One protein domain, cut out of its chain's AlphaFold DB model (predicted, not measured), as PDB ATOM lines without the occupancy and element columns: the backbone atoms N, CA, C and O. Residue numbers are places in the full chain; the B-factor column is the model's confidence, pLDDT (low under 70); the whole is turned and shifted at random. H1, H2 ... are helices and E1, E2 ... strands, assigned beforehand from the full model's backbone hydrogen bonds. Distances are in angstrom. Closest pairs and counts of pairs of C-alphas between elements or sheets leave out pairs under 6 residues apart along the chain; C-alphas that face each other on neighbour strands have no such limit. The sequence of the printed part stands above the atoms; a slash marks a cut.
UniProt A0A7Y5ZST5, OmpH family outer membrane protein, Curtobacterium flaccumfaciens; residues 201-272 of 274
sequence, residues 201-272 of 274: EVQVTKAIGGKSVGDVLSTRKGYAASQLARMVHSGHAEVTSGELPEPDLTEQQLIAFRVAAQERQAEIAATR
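This is residues 201 to 272 of the 274 residues of the protein "OmpH family outer membrane protein" of Curtobacterium flaccumfaciens (UniProt A0A7Y5ZST5). A small head, the antiparallel sheet E2 - E1 - E3 with the short helix H1 slantwise over one face, has a long helical arm, H2, whose far residues 259 to 271 stick out with Arg 272. The printed part has 72 residues, with three named strands and two named helices in the order E1 E2 H1 E3 H2, a mixed class. It is loose, with a radius of gyration of the C-alphas of 14.1 A, and elongated, spanning 47 by 27 by 20 A.

Find C-alpha 201 at (201.003, 229.321, 246.450), where E1, residues 201 to 204, begins. E2 follows at residues 216 to 218. H1, residues 225 to 233, runs 12.1 A, and E3, residues 237 to 242, runs 13.7 A. From C-alpha 249 at (198.936, 208.553, 238.645), H2, residues 249 to 271, runs 33.3 A to C-alpha 271 at (176.678, 203.063, 262.747).

Look first at the hairpin E1 and E2, with N 202 and O 217 at 2.9 A. On the other side of E1, antiparallel E3 has N 201 and O 241 at 2.8 A. H1 is on the sheet at a height of 8.4 A, over E1 and, only just, with 3 C-alphas, over E3; its closest C-alphas to E3 are those of Val 232 and Glu 238, 5.4 A apart. E2, H1 and E3 form a split strand-helix-strand unit, two strands running the same way with E1 between them, and its crossover is right-handed. H2 is not on the sheet; with residues 251 to 255 alone it only just touches H1, with 3 pairs of C-alphas within 8 A, the closest those of His 233 and Ile 255, 6.6 A apart. H1 and H2 run the same way at a shallow tilt of 15 degrees. In H1 and H2 every O i to N i+4 pair is within hydrogen-bond range.

The C-alphas farthest apart are those of Arg 220 and Arg 272, 47.1 A. The printed part has no cut, and its long link joins E1 to E2. The model's pLDDT is under 70 at residues 251, 269, 271 and 272.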
ATOM      1  N   GLU A 201     200.831 229.115 245.015       90.00
ATOM      2  CA  GLU A 201     201.003 229.321 246.450       90.00
ATOM      3  C   GLU A 201     200.045 228.446 247.237       90.00
ATOM      4  O   GLU A 201     198.868 228.304 246.892       90.00
ATOM      5  N   VAL A 202     200.567 227.867 248.311       90.19
ATOM      6  CA  VAL A 202     199.814 226.996 249.201       90.19
ATOM      7  C   VAL A 202     200.112 227.360 250.648       90.19
ATOM      8  O   VAL A 202     201.260 227.632 251.012       90.19
ATOM      9  N   GLN A 203     199.087 227.334 251.488       93.81
ATOM     10  CA  GLN A 203     199.216 227.505 252.926       93.81
ATOM     11  C   GLN A 203     199.156 226.147 253.616       93.81
ATOM     12  O   GLN A 203     198.236 225.363 253.397       93.81
ATOM     13  N   VAL A 204     200.142 225.856 254.459       92.75
ATOM     14  CA  VAL A 204     200.225 224.595 255.199       92.75
ATOM     15  C   VAL A 204     199.121 224.538 256.255       92.75
ATOM     16  O   VAL A 204     199.079 225.358 257.168       92.75
ATOM     17  N   THR A 205     198.248 223.539 256.172       90.94
ATOM     18  CA  THR A 205     197.156 223.304 257.131       90.94
ATOM     19  C   THR A 205     197.509 222.241 258.168       90.94
ATOM     20  O   THR A 205     196.887 222.169 259.228       90.94
ATOM     21  N   LYS A 206     198.540 221.425 257.905       88.62
ATOM     22  CA  LYS A 206     199.078 220.419 258.834       88.62
ATOM     23  C   LYS A 206     200.599 220.431 258.812       88.62
ATOM     24  O   LYS A 206     201.189 220.353 257.741       88.62
ATOM     25  N   ALA A 207     201.225 220.453 259.987       83.94
ATOM     26  CA  ALA A 207     202.680 220.442 260.091       83.94
ATOM     27  C   ALA A 207     203.286 219.212 259.389       83.94
ATOM     28  O   ALA A 207     202.857 218.079 259.625       83.94
ATOM     29  N   ILE A 208     204.275 219.433 258.518       81.75
ATOM     30  CA  ILE A 208     204.912 218.382 257.713       81.75
ATOM     31  C   ILE A 208     206.335 218.782 257.320       81.75
ATOM     32  O   ILE A 208     206.578 219.921 256.934       81.75
ATOM     33  N   GLY A 209     207.295 217.853 257.420       72.25
ATOM     34  CA  GLY A 209     208.654 218.046 256.890       72.25
ATOM     35  C   GLY A 209     209.379 219.299 257.406       72.25
ATOM     36  O   GLY A 209     210.083 219.955 256.643       72.25
ATOM     37  N   GLY A 210     209.167 219.669 258.673       80.25
ATOM     38  CA  GLY A 210     209.739 220.884 259.268       80.25
ATOM     39  C   GLY A 210     209.015 222.188 258.903       80.25
ATOM     40  O   GLY A 210     209.547 223.258 259.180       80.25
ATOM     41  N   LYS A 211     207.830 222.116 258.282       84.81
ATOM     42  CA  LYS A 211     206.929 223.253 258.034       84.81
ATOM     43  C   LYS A 211     205.822 223.297 259.075       84.81
ATOM     44  O   LYS A 211     205.264 222.253 259.428       84.81
ATOM     45  N   SER A 212     205.518 224.497 259.549       88.50
ATOM     46  CA  SER A 212     204.493 224.756 260.556       88.50
ATOM     47  C   SER A 212     203.146 225.046 259.904       88.50
ATOM     48  O   SER A 212     203.067 225.455 258.747       88.50
ATOM     49  N   VAL A 213     202.064 224.835 260.655       89.44
ATOM     50  CA  VAL A 213     200.722 225.252 260.230       89.44
ATOM     51  C   VAL A 213     200.707 226.771 260.057       89.44
ATOM     52  O   VAL A 213     201.178 227.494 260.933       89.44
ATOM     53  N   GLY A 214     200.170 227.242 258.936       84.12
ATOM     54  CA  GLY A 214     200.129 228.651 258.554       84.12
ATOM     55  C   GLY A 214     201.254 229.085 257.609       84.12
ATOM     56  O   GLY A 214     201.118 230.145 256.998       84.12
ATOM     57  N   ASP A 215     202.308 228.277 257.429       87.81
ATOM     58  CA  ASP A 215     203.403 228.595 256.507       87.81
ATOM     59  C   ASP A 215     202.887 228.716 255.064       87.81
ATOM     60  O   ASP A 215     202.227 227.810 254.554       87.81
ATOM     61  N   VAL A 216     203.234 229.813 254.384       90.00
ATOM     62  CA  VAL A 216     202.913 230.017 252.961       90.00
ATOM     63  C   VAL A 216     204.109 229.630 252.097       90.00
ATOM     64  O   VAL A 216     205.149 230.309 252.094       90.00
ATOM     65  N   LEU A 217     203.944 228.542 251.345       89.06
ATOM     66  CA  LEU A 217     204.919 227.996 250.407       89.06
ATOM     67  C   LEU A 217     204.529 228.390 248.984       89.06
ATOM     68  O   LEU A 217     203.353 228.420 248.640       89.06
ATOM     69  N   SER A 218     205.512 228.708 248.149       86.44
ATOM     70  CA  SER A 218     205.258 229.294 246.831       86.44
ATOM     71  C   SER A 218     206.322 228.871 245.836       86.44
ATOM     72  O   SER A 218     207.498 228.749 246.202       86.44
ATOM     73  N   THR A 219     205.945 228.700 244.567       82.19
ATOM     74  CA  THR A 219     206.916 228.433 243.492       82.19
ATOM     75  C   THR A 219     207.938 229.562 243.345       82.19
ATOM     76  O   THR A 219     209.099 229.322 243.007       82.19
ATOM     77  N   ARG A 220     207.574 230.787 243.750       72.94
ATOM     78  CA  ARG A 220     208.489 231.937 243.821       72.94
ATOM     79  C   ARG A 220     209.550 231.781 244.914       72.94
ATOM     80  O   ARG A 220     210.691 232.182 244.714       72.94
ATOM     81  N   LYS A 221     209.217 231.108 246.021       75.94
ATOM     82  CA  LYS A 221     210.128 230.811 247.146       75.94
ATOM     83  C   LYS A 221     211.000 229.565 246.916       75.94
ATOM     84  O   LYS A 221     211.612 229.063 247.853       75.94
ATOM     85  N   GLY A 222     211.059 229.056 245.681       72.75
ATOM     86  CA  GLY A 222     211.931 227.942 245.295       72.75
ATOM     87  C   GLY A 222     211.329 226.547 245.457       72.75
ATOM     88  O   GLY A 222     212.056 225.569 245.307       72.75
ATOM     89  N   TYR A 223     210.026 226.439 245.721       82.81
ATOM     90  CA  TYR A 223     209.335 225.150 245.726       82.81
ATOM     91  C   TYR A 223     208.950 224.730 244.306       82.81
ATOM     92  O   TYR A 223     208.542 225.553 243.490       82.81
ATOM     93  N   ALA A 224     209.051 223.438 243.997       82.56
ATOM     94  CA  ALA A 224     208.535 222.926 242.731       82.56
ATOM     95  C   ALA A 224     206.997 222.884 242.764       82.56
ATOM     96  O   ALA A 224     206.417 222.460 243.765       82.56
ATOM     97  N   ALA A 225     206.330 223.258 241.666       82.38
ATOM     98  CA  ALA A 225     204.864 223.234 241.574       82.38
ATOM     99  C   ALA A 225     204.284 221.842 241.882       82.38
ATOM    100  O   ALA A 225     203.297 221.734 242.599       82.38
ATOM    101  N   SER A 226     204.955 220.776 241.434       81.50
ATOM    102  CA  SER A 226     204.581 219.389 241.735       81.50
ATOM    103  C   SER A 226     204.661 219.051 243.226       81.50
ATOM    104  O   SER A 226     203.816 218.328 243.741       81.50
ATOM    105  N   GLN A 227     205.632 219.603 243.961       84.50
ATOM    106  CA  GLN A 227     205.727 219.392 245.409       84.50
ATOM    107  C   GLN A 227     204.577 220.078 246.147       84.50
ATOM    108  O   GLN A 227     203.987 219.483 247.046       84.50
ATOM    109  N   LEU A 228     204.241 221.309 245.753       87.31
ATOM    110  CA  LEU A 228     203.118 222.041 246.340       87.31
ATOM    111  C   LEU A 228     201.780 221.370 246.001       87.31
ATOM    112  O   LEU A 228     200.951 221.190 246.890       87.31
ATOM    113  N   ALA A 229     201.612 220.918 244.754       86.12
ATOM    114  CA  ALA A 229     200.445 220.159 244.315       86.12
ATOM    115  C   ALA A 229     200.256 218.892 245.148       86.12
ATOM    116  O   ALA A 229     199.187 218.668 245.716       86.12
ATOM    117  N   ARG A 230     201.336 218.131 245.352       84.50
ATOM    118  CA  ARG A 230     201.320 216.942 246.202       84.50
ATOM    119  C   ARG A 230     200.890 217.253 247.631       84.50
ATOM    120  O   ARG A 230     200.135 216.477 248.213       84.50
ATOM    121  N   MET A 231     201.341 218.366 248.214       86.75
ATOM    122  CA  MET A 231     200.946 218.779 249.570       86.75
ATOM    123  C   MET A 231     199.454 219.112 249.671       86.75
ATOM    124  O   MET A 231     198.818 218.783 250.676       86.75
ATOM    125  N   VAL A 232     198.888 219.713 248.625       88.44
ATOM    126  CA  VAL A 232     197.451 219.995 248.535       88.44
ATOM    127  C   VAL A 232     196.653 218.708 248.336       88.44
ATOM    128  O   VAL A 232     195.727 218.440 249.096       88.44
ATOM    129  N   HIS A 233     197.051 217.846 247.398       84.75
ATOM    130  CA  HIS A 233     196.389 216.564 247.127       84.75
ATOM    131  C   HIS A 233     196.424 215.610 248.334       84.75
ATOM    132  O   HIS A 233     195.450 214.921 248.642       84.75
ATOM    133  N   SER A 234     197.521 215.619 249.093       81.94
ATOM    134  CA  SER A 234     197.638 214.900 250.370       81.94
ATOM    135  C   SER A 234     196.964 215.626 251.545       81.94
ATOM    136  O   SER A 234     196.899 215.096 252.656       81.94
ATOM    137  N   GLY A 235     196.364 216.800 251.315       83.56
ATOM    138  CA  GLY A 235     195.605 217.614 252.273       83.56
ATOM    139  C   GLY A 235     196.394 217.994 253.520       83.56
ATOM    140  O   GLY A 235     195.859 217.933 254.634       83.56
ATOM    141  N   HIS A 236     197.669 218.319 253.313       86.94
ATOM    142  CA  HIS A 236     198.543 218.977 254.280       86.94
ATOM    143  C   HIS A 236     198.653 220.486 254.026       86.94
ATOM    144  O   HIS A 236     199.199 221.203 254.864       86.94
ATOM    145  N   ALA A 237     198.146 220.966 252.890       90.75
ATOM    146  CA  ALA A 237     198.095 222.373 252.523       90.75
ATOM    147  C   ALA A 237     196.828 222.687 251.712       90.75
ATOM    148  O   ALA A 237     196.179 221.779 251.195       90.75
ATOM    149  N   GLU A 238     196.501 223.968 251.587       91.00
ATOM    150  CA  GLU A 238     195.413 224.491 250.755       91.00
ATOM    151  C   GLU A 238     195.958 225.530 249.776       91.00
ATOM    152  O   GLU A 238     196.896 226.256 250.104       91.00
ATOM    153  N   VAL A 239     195.398 225.591 248.566       91.00
ATOM    154  CA  VAL A 239     195.813 226.568 247.548       91.00
ATOM    155  C   VAL A 239     195.335 227.952 247.955       91.00
ATOM    156  O   VAL A 239     194.146 228.159 248.180       91.00
ATOM    157  N   THR A 240     196.258 228.906 248.003       88.44
ATOM    158  CA  THR A 240     195.951 230.315 248.271       88.44
ATOM    159  C   THR A 240     196.004 231.174 247.013       88.44
ATOM    160  O   THR A 240     195.316 232.189 246.946       88.44
ATOM    161  N   SER A 241     196.797 230.787 246.010       83.50
ATOM    162  CA  SER A 241     196.918 231.505 244.735       83.50
ATOM    163  C   SER A 241     197.487 230.595 243.644       83.50
ATOM    164  O   SER A 241     198.328 229.746 243.932       83.50
ATOM    165  N   GLY A 242     197.079 230.801 242.390       83.81
ATOM    166  CA  GLY A 242     197.597 230.063 241.236       83.81
ATOM    167  C   GLY A 242     196.783 228.837 240.830       83.81
ATOM    168  O   GLY A 242     195.788 228.485 241.460       83.81
ATOM    169  N   GLU A 243     197.209 228.203 239.738       80.38
ATOM    170  CA  GLU A 243     196.566 227.006 239.195       80.38
ATOM    171  C   GLU A 243     197.259 225.745 239.722       80.38
ATOM    172  O   GLU A 243     198.487 225.627 239.690       80.38
ATOM    173  N   LEU A 244     196.461 224.815 240.248       81.56
ATOM    174  CA  LEU A 244     196.946 223.546 240.775       81.56
ATOM    175  C   LEU A 244     197.162 222.563 239.609       81.56
ATOM    176  O   LEU A 244     196.202 222.275 238.896       81.56
ATOM    177  N   PRO A 245     198.381 222.029 239.407       80.44
ATOM    178  CA  PRO A 245     198.641 221.001 238.404       80.44
ATOM    179  C   PRO A 245     197.759 219.766 238.606       80.44
ATOM    180  O   PRO A 245     197.487 219.387 239.748       80.44
ATOM    181  N   GLU A 246     197.377 219.097 237.514       76.69
ATOM    182  CA  GLU A 246     196.654 217.828 237.612       76.69
ATOM    183  C   GLU A 246     197.470 216.773 238.385       76.69
ATOM    184  O   GLU A 246     198.690 216.675 238.202       76.69
ATOM    185  N   PRO A 247     196.815 215.969 239.243       75.88
ATOM    186  CA  PRO A 247     197.480 214.922 240.003       75.88
ATOM    187  C   PRO A 247     198.018 213.837 239.069       75.88
ATOM    188  O   PRO A 247     197.297 213.308 238.217       75.88
ATOM    189  N   ASP A 248     199.276 213.454 239.277       76.06
ATOM    190  CA  ASP A 248     199.867 212.304 238.597       76.06
ATOM    191  C   ASP A 248     199.210 210.976 239.037       76.06
ATOM    192  O   ASP A 248     198.444 210.915 240.001       76.06
ATOM    193  N   LEU A 249     199.512 209.874 238.345       73.19
ATOM    194  CA  LEU A 249     198.936 208.553 238.645       73.19
ATOM    195  C   LEU A 249     199.165 208.097 240.098       73.19
ATOM    196  O   LEU A 249     198.316 207.407 240.664       73.19
ATOM    197  N   THR A 250     200.290 208.471 240.713       72.50
ATOM    198  CA  THR A 250     200.568 208.130 242.117       72.50
ATOM    199  C   THR A 250     199.749 208.982 243.083       72.50
ATOM    200  O   THR A 250     199.263 208.481 244.098       72.50
ATOM    201  N   GLU A 251     199.528 210.250 242.752       68.00
ATOM    202  CA  GLU A 251     198.695 211.172 243.517       68.00
ATOM    203  C   GLU A 251     197.213 210.812 243.413       68.00
ATOM    204  O   GLU A 251     196.518 210.804 244.429       68.00
ATOM    205  N   GLN A 252     196.744 210.399 242.235       75.81
ATOM    206  CA  GLN A 252     195.382 209.895 242.038       75.81
ATOM    207  C   GLN A 252     195.088 208.673 242.922       75.81
ATOM    208  O   GLN A 252     194.027 208.597 243.542       75.81
ATOM    209  N   GLN A 253     196.040 207.742 243.048       75.88
ATOM    210  CA  GLN A 253     195.906 206.577 243.932       75.88
ATOM    211  C   GLN A 253     195.840 206.970 245.417       75.88
ATOM    212  O   GLN A 253     195.038 206.414 246.171       75.88
ATOM    213  N   LEU A 254     196.646 207.948 245.840       71.94
ATOM    214  CA  LEU A 254     196.641 208.493 247.203       71.94
ATOM    215  C   LEU A 254     195.323 209.206 247.539       71.94
ATOM    216  O   LEU A 254     194.771 209.000 248.624       71.94
ATOM    217  N   ILE A 255     194.796 210.001 246.604       74.44
ATOM    218  CA  ILE A 255     193.491 210.660 246.733       74.44
ATOM    219  C   ILE A 255     192.385 209.603 246.858       74.44
ATOM    220  O   ILE A 255     191.595 209.658 247.801       74.44
ATOM    221  N   ALA A 256     192.367 208.601 245.973       76.56
ATOM    222  CA  ALA A 256     191.374 207.527 245.994       76.56
ATOM    223  C   ALA A 256     191.396 206.735 247.313       76.56
ATOM    224  O   ALA A 256     190.346 206.459 247.897       76.56
ATOM    225  N   PHE A 257     192.588 206.423 247.834       76.00
ATOM    226  CA  PHE A 257     192.735 205.744 249.123       76.00
ATOM    227  C   PHE A 257     192.162 206.571 250.282       76.00
ATOM    228  O   PHE A 257     191.510 206.026 251.175       76.00
ATOM    229  N   ARG A 258     192.371 207.893 250.270       73.94
ATOM    230  CA  ARG A 258     191.849 208.792 251.304       73.94
ATOM    231  C   ARG A 258     190.333 208.909 251.260       73.94
ATOM    232  O   ARG A 258     189.717 208.836 252.320       73.94
ATOM    233  N   VAL A 259     189.744 209.075 250.076       78.12
ATOM    234  CA  VAL A 259     188.281 209.141 249.919       78.12
ATOM    235  C   VAL A 259     187.654 207.860 250.473       78.12
ATOM    236  O   VAL A 259     186.812 207.929 251.362       78.12
ATOM    237  N   ALA A 260     188.193 206.696 250.099       76.44
ATOM    238  CA  ALA A 260     187.739 205.403 250.613       76.44
ATOM    239  C   ALA A 260     187.951 205.217 252.134       76.44
ATOM    240  O   ALA A 260     187.279 204.397 252.766       76.44
ATOM    241  N   ALA A 261     188.913 205.918 252.742       75.12
ATOM    242  CA  ALA A 261     189.133 205.908 254.189       75.12
ATOM    243  C   ALA A 261     188.170 206.854 254.929       75.12
ATOM    244  O   ALA A 261     187.684 206.505 256.004       75.12
ATOM    245  N   GLN A 262     187.872 208.022 254.356       77.44
ATOM    246  CA  GLN A 262     186.901 208.974 254.901       77.44
ATOM    247  C   GLN A 262     185.474 208.433 254.821       77.44
ATOM    248  O   GLN A 262     184.738 208.550 255.795       77.44
ATOM    249  N   GLU A 263     185.109 207.776 253.719       80.31
ATOM    250  CA  GLU A 263     183.821 207.088 253.576       80.31
ATOM    251  C   GLU A 263     183.657 205.996 254.638       80.31
ATOM    252  O   GLU A 263     182.650 205.965 255.340       80.31
ATOM    253  N   ARG A 264     184.694 205.178 254.862       76.88
ATOM    254  CA  ARG A 264     184.689 204.172 255.937       76.88
ATOM    255  C   ARG A 264     184.582 204.786 257.331       76.88
ATOM    256  O   ARG A 264     183.879 204.251 258.182       76.88
ATOM    257  N   GLN A 265     185.260 205.901 257.597       73.81
ATOM    258  CA  GLN A 265     185.136 206.597 258.883       73.81
ATOM    259  C   GLN A 265     183.744 207.208 259.080       73.81
ATOM    260  O   GLN A 265     183.217 207.148 260.189       73.81
ATOM    261  N   ALA A 266     183.141 207.754 258.023       73.50
ATOM    262  CA  ALA A 266     181.779 208.272 258.055       73.50
ATOM    263  C   ALA A 266     180.751 207.150 258.278       73.50
ATOM    264  O   ALA A 266     179.833 207.317 259.075       73.50
ATOM    265  N   GLU A 267     180.940 205.982 257.662       76.69
ATOM    266  CA  GLU A 267     180.087 204.801 257.845       76.69
ATOM    267  C   GLU A 267     180.180 204.230 259.273       76.69
ATOM    268  O   GLU A 267     179.165 203.914 259.897       76.69
ATOM    269  N   ILE A 268     181.389 204.182 259.847       73.69
ATOM    270  CA  ILE A 268     181.612 203.791 261.250       73.69
ATOM    271  C   ILE A 268     181.001 204.817 262.219       73.69
ATOM    272  O   ILE A 268     180.438 204.449 263.250       73.69
ATOM    273  N   ALA A 269     181.089 206.111 261.904       69.75
ATOM    274  CA  ALA A 269     180.464 207.162 262.703       69.75
ATOM    275  C   ALA A 269     178.927 207.114 262.621       69.75
ATOM    276  O   ALA A 269     178.264 207.338 263.629       69.75
ATOM    277  N   ALA A 270     178.364 206.763 261.461       70.88
ATOM    278  CA  ALA A 270     176.922 206.634 261.251       70.88
ATOM    279  C   ALA A 270     176.316 205.373 261.900       70.88
ATOM    280  O   ALA A 270     175.145 205.373 262.270       70.88
ATOM    281  N   THR A 271     177.104 204.307 262.073       69.31
ATOM    282  CA  THR A 271     176.678 203.063 262.747       69.31
ATOM    283  C   THR A 271     176.818 203.112 264.274       69.31
ATOM    284  O   THR A 271     176.276 202.253 264.971       69.31
ATOM    285  N   ARG A 272     177.472 204.146 264.818       59.34
ATOM    286  CA  ARG A 272     177.482 204.476 266.252       59.34
ATOM    287  C   ARG A 272     176.229 205.290 266.611       59.34
ATOM    288  O   ARG A 272     176.278 206.505 266.771       59.34
TER     289      ARG A 272